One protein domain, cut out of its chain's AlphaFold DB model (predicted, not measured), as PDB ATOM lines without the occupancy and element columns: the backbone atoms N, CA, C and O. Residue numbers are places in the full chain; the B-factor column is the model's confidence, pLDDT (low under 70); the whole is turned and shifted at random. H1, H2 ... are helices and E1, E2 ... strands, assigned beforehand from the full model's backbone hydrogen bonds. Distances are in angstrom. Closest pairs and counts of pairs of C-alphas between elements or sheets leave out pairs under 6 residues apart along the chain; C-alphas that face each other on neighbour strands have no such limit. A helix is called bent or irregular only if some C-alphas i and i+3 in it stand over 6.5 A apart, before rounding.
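AT A GLANCE: This is residues 18 to 80 of the 83 residues of a protein of Hymenobacter sp. BRD128 (UniProt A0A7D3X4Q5). A small slab of three strands with one helix, H1, packed along one face makes a compact head, and from the end of E3 the printed part runs out into a free arm, residues 64 to 80, which holds the helix H2. The other face of the sheet is bare, and the arm makes much of the length. The printed part has 63 residues, with the named elements E1, E2, H1, E3 and H2 in that order along the chain; the sheet's order is E1, E2, E3, mixed, and the class is mixed, helices and strands. The whole is extended, with a radius of gyration of the C-alphas of 18.8 A, and spans 60 by 21 by 10 A.

IN THESE COORDINATES: E1 is residues 18 to 21, 10.2 A from first to last C-alpha, and begins at C-alpha 18, (254.424, 246.092, 252.068). E2 is residues 24 to 31, 20.5 A long. H1 is residues 34 to 45, 17.0 A long, from C-alpha 34 at (270.356, 251.904, 256.915). E3 is residues 52 to 59, 20.9 A long. H2 is residues 67 to 78, 18.9 A long, and ends at C-alpha 78, (298.878, 246.952, 269.242); it is neither bent nor irregular, but only just: C-alphas 68 and 71 are 6.1 A apart.

HOW THE PARTS SIT: E1 and E2 form a hairpin, antiparallel at 167 degrees, with N 19 and O 26 within hydrogen-bond range at 3.1 A. E2, the inner strand, is parallel to E3 at 9 degrees, with N 27 and O 54 at 2.9 A and N 58 and O 29 at 2.9 A. E2, H1 and E3 form a strand-helix-strand unit, two parallel neighbour strands with a helix between them along the chain, and its crossover is right-handed. H1 is on the sheet, at a height over the sheet of 8.2 A; H1 and the sheet E1, E2, E3 form two layers, a helix on one face of a sheet. H1 lies over E3 and runs along the strands, at 20 degrees to E3 on the local plane. The closest C-alphas of H1 and E3 are those of Leu 34 and Val 59, 6.3 A apart. H2 is not on the sheet, and it is apart from E1, E2 and H1. In H1 every O i to N i+4 pair is within hydrogen-bond range; in H2 2 of 8 are, beside 4 of 9 O i to N i+3 pairs.

THE WHOLE: The C-alphas farthest apart are those of Asn 22 and Ala 79, 60.4 A. Without the free stretch, the body of 46 residues spans 37 by 15 by 10 A. The printed part has no cut, and no link is long. The mean pLDDT of the printed part is 75.0; residues 18 to 21 and 61 to 80 are under 70, and H2 has a mean of 52.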
ATOM      1  N   VAL A  18     254.395 245.531 253.421       67.12
ATOM      2  CA  VAL A  18     254.424 246.092 252.068       67.12
ATOM      3  C   VAL A  18     252.989 246.189 251.568       67.12
ATOM      4  O   VAL A  18     252.293 245.179 251.486       67.12
ATOM      5  N   ALA A  19     252.542 247.399 251.239       69.19
ATOM      6  CA  ALA A  19     251.242 247.638 250.620       69.19
ATOM      7  C   ALA A  19     251.441 248.280 249.245       69.19
ATOM      8  O   ALA A  19     252.240 249.207 249.114       69.19
ATOM      9  N   VAL A  20     250.716 247.796 248.234       67.69
ATOM     10  CA  VAL A  20     250.745 248.343 246.871       67.69
ATOM     11  C   VAL A  20     249.346 248.822 246.510       67.69
ATOM     12  O   VAL A  20     248.392 248.049 246.585       67.69
ATOM     13  N   HIS A  21     249.215 250.089 246.123       69.62
ATOM     14  CA  HIS A  21     247.945 250.660 245.676       69.62
ATOM     15  C   HIS A  21     248.189 251.590 244.486       69.62
ATOM     16  O   HIS A  21     248.965 252.534 244.597       69.62
ATOM     17  N   ASN A  22     247.565 251.313 243.335       75.12
ATOM     18  CA  ASN A  22     247.723 252.094 242.096       75.12
ATOM     19  C   ASN A  22     249.184 252.390 241.696       75.12
ATOM     20  O   ASN A  22     249.489 253.486 241.239       75.12
ATOM     21  N   GLY A  23     250.103 251.435 241.871       80.94
ATOM     22  CA  GLY A  23     251.521 251.620 241.524       80.94
ATOM     23  C   GLY A  23     252.336 252.440 242.533       80.94
ATOM     24  O   GLY A  23     253.511 252.705 242.291       80.94
ATOM     25  N   VAL A  24     251.744 252.798 243.676       87.19
ATOM     26  CA  VAL A  24     252.453 253.355 244.832       87.19
ATOM     27  C   VAL A  24     252.726 252.236 245.830       87.19
ATOM     28  O   VAL A  24     251.794 251.567 246.293       87.19
ATOM     29  N   VAL A  25     253.995 252.029 246.181       89.62
ATOM     30  CA  VAL A  25     254.409 251.053 247.200       89.62
ATOM     31  C   VAL A  25     254.684 251.768 248.511       89.62
ATOM     32  O   VAL A  25     255.483 252.693 248.558       89.62
ATOM     33  N   THR A  26     254.083 251.317 249.608       89.25
ATOM     34  CA  THR A  26     254.429 251.786 250.955       89.25
ATOM     35  C   THR A  26     255.171 250.692 251.709       89.25
ATOM     36  O   THR A  26     254.631 249.607 251.932       89.25
ATOM     37  N   LEU A  27     256.405 250.990 252.122       88.88
ATOM     38  CA  LEU A  27     257.241 250.121 252.947       88.88
ATOM     39  C   LEU A  27     257.173 250.591 254.397       88.88
ATOM     40  O   LEU A  27     257.542 251.724 254.701       88.88
ATOM     41  N   SER A  28     256.742 249.731 255.314       88.12
ATOM     42  CA  SER A  28     256.654 250.070 256.739       88.12
ATOM     43  C   SER A  28     257.141 248.922 257.616       88.12
ATOM     44  O   SER A  28     257.097 247.764 257.220       88.12
ATOM     45  N   GLY A  29     257.667 249.229 258.801       85.88
ATOM     46  CA  GLY A  29     258.251 248.225 259.694       85.88
ATOM     47  C   GLY A  29     259.630 248.624 260.202       85.88
ATOM     48  O   GLY A  29     259.980 249.806 260.226       85.88
ATOM     49  N   VAL A  30     260.402 247.636 260.653       84.69
ATOM     50  CA  VAL A  30     261.704 247.849 261.292       84.69
ATOM     51  C   VAL A  30     262.792 247.067 260.569       84.69
ATOM     52  O   VAL A  30     262.645 245.866 260.366       84.69
ATOM     53  N   VAL A  31     263.909 247.727 260.256       84.69
ATOM     54  CA  VAL A  31     265.099 247.099 259.659       84.69
ATOM     55  C   VAL A  31     266.330 247.252 260.547       84.69
ATOM     56  O   VAL A  31     266.413 248.163 261.370       84.69
ATOM     57  N   SER A  32     267.301 246.358 260.373       82.50
ATOM     58  CA  SER A  32     268.496 246.259 261.221       82.50
ATOM     59  C   SER A  32     269.531 247.361 260.984       82.50
ATOM     60  O   SER A  32     270.326 247.648 261.878       82.50
ATOM     61  N   ASN A  33     269.562 247.966 259.794       82.69
ATOM     62  CA  ASN A  33     270.531 248.995 259.420       82.69
ATOM     63  C   ASN A  33     270.016 249.861 258.253       82.69
ATOM     64  O   ASN A  33     269.004 249.552 257.623       82.69
ATOM     65  N   LEU A  34     270.721 250.964 257.978       84.75
ATOM     66  CA  LEU A  34     270.356 251.904 256.915       84.75
ATOM     67  C   LEU A  34     270.482 251.290 255.514       84.75
ATOM     68  O   LEU A  34     269.668 251.592 254.648       84.75
ATOM     69  N   ARG A  35     271.448 250.389 255.301       85.00
ATOM     70  CA  ARG A  35     271.637 249.718 254.011       85.00
ATOM     71  C   ARG A  35     270.422 248.868 253.639       85.00
ATOM     72  O   ARG A  35     269.887 249.027 252.554       85.00
ATOM     73  N   ALA A  36     269.903 248.085 254.582       83.44
ATOM     74  CA  ALA A  36     268.675 247.316 254.406       83.44
ATOM     75  C   ALA A  36     267.457 248.211 254.114       83.44
ATOM     76  O   ALA A  36     266.600 247.837 253.321       83.44
ATOM     77  N   LYS A  37     267.383 249.413 254.712       86.12
ATOM     78  CA  LYS A  37     266.335 250.397 254.389       86.12
ATOM     79  C   LYS A  37     266.414 250.870 252.933       86.12
ATOM     80  O   LYS A  37     265.375 251.034 252.299       86.12
ATOM     81  N   GLN A  38     267.624 251.133 252.441       90.00
ATOM     82  CA  GLN A  38     267.872 251.629 251.083       90.00
ATOM     83  C   GLN A  38     267.668 250.538 250.031       90.00
ATOM     84  O   GLN A  38     267.039 250.788 249.006       90.00
ATOM     85  N   ASP A  39     268.161 249.330 250.304       89.31
ATOM     86  CA  ASP A  39     267.998 248.182 249.416       89.31
ATOM     87  C   ASP A  39     266.505 247.851 249.241       89.31
ATOM     88  O   ASP A  39     266.039 247.759 248.110       89.31
ATOM     89  N   ALA A  40     265.722 247.835 250.328       86.56
ATOM     90  CA  ALA A  40     264.276 247.600 250.260       86.56
ATOM     91  C   ALA A  40     263.527 248.628 249.388       86.56
ATOM     92  O   ALA A  40     262.600 248.273 248.664       86.56
ATOM     93  N   GLU A  41     263.922 249.904 249.437       89.94
ATOM     94  CA  GLU A  41     263.330 250.941 248.585       89.94
ATOM     95  C   GLU A  41     263.688 250.750 247.115       89.94
ATOM     96  O   GLU A  41     262.823 250.860 246.246       89.94
ATOM     97  N   ARG A  42     264.959 250.453 246.833       89.38
ATOM     98  CA  ARG A  42     265.426 250.209 245.469       89.38
ATOM     99  C   ARG A  42     264.721 249.003 244.861       89.38
ATOM    100  O   ARG A  42     264.289 249.073 243.715       89.38
ATOM    101  N   ASP A  43     264.577 247.929 245.624       87.25
ATOM    102  CA  ASP A  43     263.913 246.713 245.161       87.25
ATOM    103  C   ASP A  43     262.433 246.982 244.858       87.25
ATOM    104  O   ASP A  43     261.941 246.580 243.805       87.25
ATOM    105  N   ALA A  44     261.747 247.758 245.707       88.12
ATOM    106  CA  ALA A  44     260.366 248.175 245.464       88.12
ATOM    107  C   ALA A  44     260.211 249.036 244.198       88.12
ATOM    108  O   ALA A  44     259.250 248.847 243.454       88.12
ATOM    109  N   ARG A  45     261.156 249.946 243.916       88.06
ATOM    110  CA  ARG A  45     261.135 250.791 242.702       88.06
ATOM    111  C   ARG A  45     261.331 249.999 241.406       88.06
ATOM    112  O   ARG A  45     260.905 250.463 240.357       88.06
ATOM    113  N   HIS A  46     261.987 248.840 241.455       87.00
ATOM    114  CA  HIS A  46     262.234 248.014 240.267       87.00
ATOM    115  C   HIS A  46     261.068 247.090 239.899       87.00
ATOM    116  O   HIS A  46     261.121 246.410 238.872       87.00
ATOM    117  N   VAL A  47     260.010 247.046 240.708       84.62
ATOM    118  CA  VAL A  47     258.817 246.263 240.389       84.62
ATOM    119  C   VAL A  47     258.056 246.938 239.244       84.62
ATOM    120  O   VAL A  47     257.730 248.121 239.297       84.62
ATOM    121  N   VAL A  48     257.754 246.173 238.193       83.50
ATOM    122  CA  VAL A  48     257.007 246.665 237.025       83.50
ATOM    123  C   VAL A  48     255.646 247.215 237.461       83.50
ATOM    124  O   VAL A  48     254.896 246.546 238.168       83.50
ATOM    125  N   GLY A  49     255.323 248.433 237.020       83.12
ATOM    126  CA  GLY A  49     254.082 249.124 237.380       83.12
ATOM    127  C   GLY A  49     254.169 249.962 238.660       83.12
ATOM    128  O   GLY A  49     253.192 250.630 239.000       83.12
ATOM    129  N   VAL A  50     255.320 249.973 239.343       87.56
ATOM    130  CA  VAL A  50     255.597 250.908 240.439       87.56
ATOM    131  C   VAL A  50     256.138 252.213 239.876       87.56
ATOM    132  O   VAL A  50     257.123 252.221 239.142       87.56
ATOM    133  N   TRP A  51     255.500 253.324 240.229       88.50
ATOM    134  CA  TRP A  51     255.945 254.667 239.845       88.50
ATOM    135  C   TRP A  51     256.276 255.546 241.054       88.50
ATOM    136  O   TRP A  51     256.959 256.554 240.886       88.50
ATOM    137  N   ASP A  52     255.874 255.144 242.267       88.94
ATOM    138  CA  ASP A  52     256.263 255.820 243.505       88.94
ATOM    139  C   ASP A  52     256.468 254.843 244.676       88.94
ATOM    140  O   ASP A  52     255.833 253.784 244.754       88.94
ATOM    141  N   VAL A  53     257.372 255.194 245.595       91.00
ATOM    142  CA  VAL A  53     257.710 254.386 246.775       91.00
ATOM    143  C   VAL A  53     257.804 255.257 248.026       91.00
ATOM    144  O   VAL A  53     258.722 256.059 248.194       91.00
ATOM    145  N   HIS A  54     256.905 255.014 248.976       91.94
ATOM    146  CA  HIS A  54     256.893 255.616 250.303       91.94
ATOM    147  C   HIS A  54     257.624 254.729 251.318       91.94
ATOM    148  O   HIS A  54     257.078 253.752 251.838       91.94
ATOM    149  N   ASN A  55     258.868 255.083 251.641       89.62
ATOM    150  CA  ASN A  55     259.702 254.326 252.574       89.62
ATOM    151  C   ASN A  55     259.609 254.836 254.025       89.62
ATOM    152  O   ASN A  55     260.360 255.712 254.465       89.62
ATOM    153  N   LEU A  56     258.728 254.214 254.808       90.69
ATOM    154  CA  LEU A  56     258.495 254.484 256.231       90.69
ATOM    155  C   LEU A  56     259.238 253.505 257.159       90.69
ATOM    156  O   LEU A  56     258.927 253.417 258.352       90.69
ATOM    157  N   LEU A  57     260.226 252.760 256.647       89.44
ATOM    158  CA  LEU A  57     261.002 251.817 257.454       89.44
ATOM    159  C   LEU A  57     261.788 252.552 258.550       89.44
ATOM    160  O   LEU A  57     262.511 253.526 258.296       89.44
ATOM    161  N   LYS A  58     261.676 252.057 259.785       87.38
ATOM    162  CA  LYS A  58     262.427 252.547 260.945       87.38
ATOM    163  C   LYS A  58     263.677 251.695 261.129       87.38
ATOM    164  O   LYS A  58     263.595 250.475 261.239       87.38
ATOM    165  N   VAL A  59     264.843 252.326 261.192       85.62
ATOM    166  CA  VAL A  59     266.084 251.602 261.483       85.62
ATOM    167  C   VAL A  59     266.165 251.371 262.990       85.62
ATOM    168  O   VAL A  59     266.160 252.325 263.765       85.62
ATOM    169  N   ARG A  60     266.243 250.107 263.414       81.62
ATOM    170  CA  ARG A  60     266.628 249.728 264.777       81.62
ATOM    171  C   ARG A  60     267.840 248.821 264.700       81.62
ATOM    172  O   ARG A  60     267.742 247.637 264.377       81.62
ATOM    173  N   THR A  61     268.989 249.386 265.027       66.06
ATOM    174  CA  THR A  61     270.233 248.642 265.158       66.06
ATOM    175  C   THR A  61     270.146 247.748 266.396       66.06
ATOM    176  O   THR A  61     270.232 248.217 267.525       66.06
ATOM    177  N   LYS A  62     270.024 246.428 266.209       62.56
ATOM    178  CA  LYS A  62     270.212 245.437 267.292       62.56
ATOM    179  C   LYS A  62     271.694 245.278 267.669       62.56
ATOM    180  O   LYS A  62     272.135 244.186 268.017       62.56
ATOM    181  N   ARG A  63     272.499 246.338 267.557       56.09
ATOM    182  CA  ARG A  63     273.914 246.281 267.920       56.09
ATOM    183  C   ARG A  63     274.037 246.531 269.419       56.09
ATOM    184  O   ARG A  63     274.433 247.605 269.846       56.09
ATOM    185  N   PHE A  64     273.668 245.529 270.210       50.69
ATOM    186  CA  PHE A  64     274.201 245.405 271.559       50.69
ATOM    187  C   PHE A  64     275.646 244.919 271.400       50.69
ATOM    188  O   PHE A  64     275.884 243.722 271.264       50.69
ATOM    189  N   ILE A  65     276.605 245.847 271.298       53.44
ATOM    190  CA  ILE A  65     277.983 245.518 271.674       53.44
ATOM    191  C   ILE A  65     278.032 245.804 273.172       53.44
ATOM    192  O   ILE A  65     277.960 246.976 273.533       53.44
ATOM    193  N   PRO A  66     278.080 244.800 274.059       45.53
ATOM    194  CA  PRO A  66     278.470 245.080 275.429       45.53
ATOM    195  C   PRO A  66     279.873 245.696 275.384       45.53
ATOM    196  O   PRO A  66     280.767 245.131 274.745       45.53
ATOM    197  N   ASP A  67     280.061 246.841 276.045       52.41
ATOM    198  CA  ASP A  67     281.305 247.638 276.043       52.41
ATOM    199  C   ASP A  67     282.568 246.813 276.368       52.41
ATOM    200  O   ASP A  67     283.685 247.182 276.001       52.41
ATOM    201  N   LEU A  68     282.385 245.632 276.967       49.53
ATOM    202  CA  LEU A  68     283.411 244.629 277.233       49.53
ATOM    203  C   LEU A  68     284.202 244.170 275.985       49.53
ATOM    204  O   LEU A  68     285.369 243.809 276.121       49.53
ATOM    205  N   HIS A  69     283.627 244.198 274.774       48.53
ATOM    206  CA  HIS A  69     284.306 243.716 273.552       48.53
ATOM    207  C   HIS A  69     285.085 244.784 272.762       48.53
ATOM    208  O   HIS A  69     285.893 244.432 271.897       48.53
ATOM    209  N   ILE A  70     284.924 246.079 273.059       52.91
ATOM    210  CA  ILE A  70     285.730 247.129 272.401       52.91
ATOM    211  C   ILE A  70     287.157 247.140 272.975       52.91
ATOM    212  O   ILE A  70     288.126 247.328 272.238       52.91
ATOM    213  N   GLY A  71     287.306 246.838 274.270       52.00
ATOM    214  CA  GLY A  71     288.608 246.821 274.943       52.00
ATOM    215  C   GLY A  71     289.573 245.735 274.448       52.00
ATOM    216  O   GLY A  71     290.782 245.968 274.422       52.00
ATOM    217  N   GLN A  72     289.072 244.565 274.030       49.00
ATOM    218  CA  GLN A  72     289.936 243.466 273.569       49.00
ATOM    219  C   GLN A  72     290.445 243.663 272.136       49.00
ATOM    220  O   GLN A  72     291.606 243.370 271.865       49.00
ATOM    221  N   THR A  73     289.642 244.262 271.251       49.62
ATOM    222  CA  THR A  73     290.036 244.452 269.841       49.62
ATOM    223  C   THR A  73     291.183 245.468 269.691       49.62
ATOM    224  O   THR A  73     292.019 245.333 268.803       49.62
ATOM    225  N   ILE A  74     291.278 246.464 270.584       57.12
ATOM    226  CA  ILE A  74     292.352 247.475 270.534       57.12
ATOM    227  C   ILE A  74     293.688 246.907 271.043       57.12
ATOM    228  O   ILE A  74     294.738 247.235 270.494       57.12
ATOM    229  N   ARG A  75     293.677 246.025 272.056       52.88
ATOM    230  CA  ARG A  75     294.924 245.437 272.588       52.88
ATOM    231  C   ARG A  75     295.575 244.449 271.627       52.88
ATOM    232  O   ARG A  75     296.797 244.401 271.567       52.88
ATOM    233  N   GLU A  76     294.787 243.699 270.863       52.84
ATOM    234  CA  GLU A  76     295.330 242.756 269.879       52.84
ATOM    235  C   GLU A  76     295.950 243.468 268.670       52.84
ATOM    236  O   GLU A  76     296.957 243.001 268.138       52.84
ATOM    237  N   ALA A  77     295.412 244.628 268.279       54.50
ATOM    238  CA  ALA A  77     295.962 245.426 267.185       54.50
ATOM    239  C   ALA A  77     297.315 246.082 267.528       54.50
ATOM    240  O   ALA A  77     298.119 246.286 266.626       54.50
ATOM    241  N   LEU A  78     297.598 246.369 268.807       57.91
ATOM    242  CA  LEU A  78     298.878 246.952 269.242       57.91
ATOM    243  C   LEU A  78     299.960 245.898 269.552       57.91
ATOM    244  O   LEU A  78     301.141 246.218 269.591       57.91
ATOM    245  N   ALA A  79     299.585 244.632 269.763       58.03
ATOM    246  CA  ALA A  79     300.527 243.567 270.118       58.03
ATOM    247  C   ALA A  79     301.286 242.964 268.916       58.03
ATOM    248  O   ALA A  79     302.107 242.067 269.108       58.03
ATOM    249  N   ARG A  80     301.004 243.411 267.681       53.97
ATOM    250  CA  ARG A  80     301.622 242.880 266.451       53.97
ATOM    251  C   ARG A  80     302.761 243.710 265.865       53.97
ATOM    252  O   ARG A  80     303.297 243.291 264.844       53.97
TER     253      ARG A  80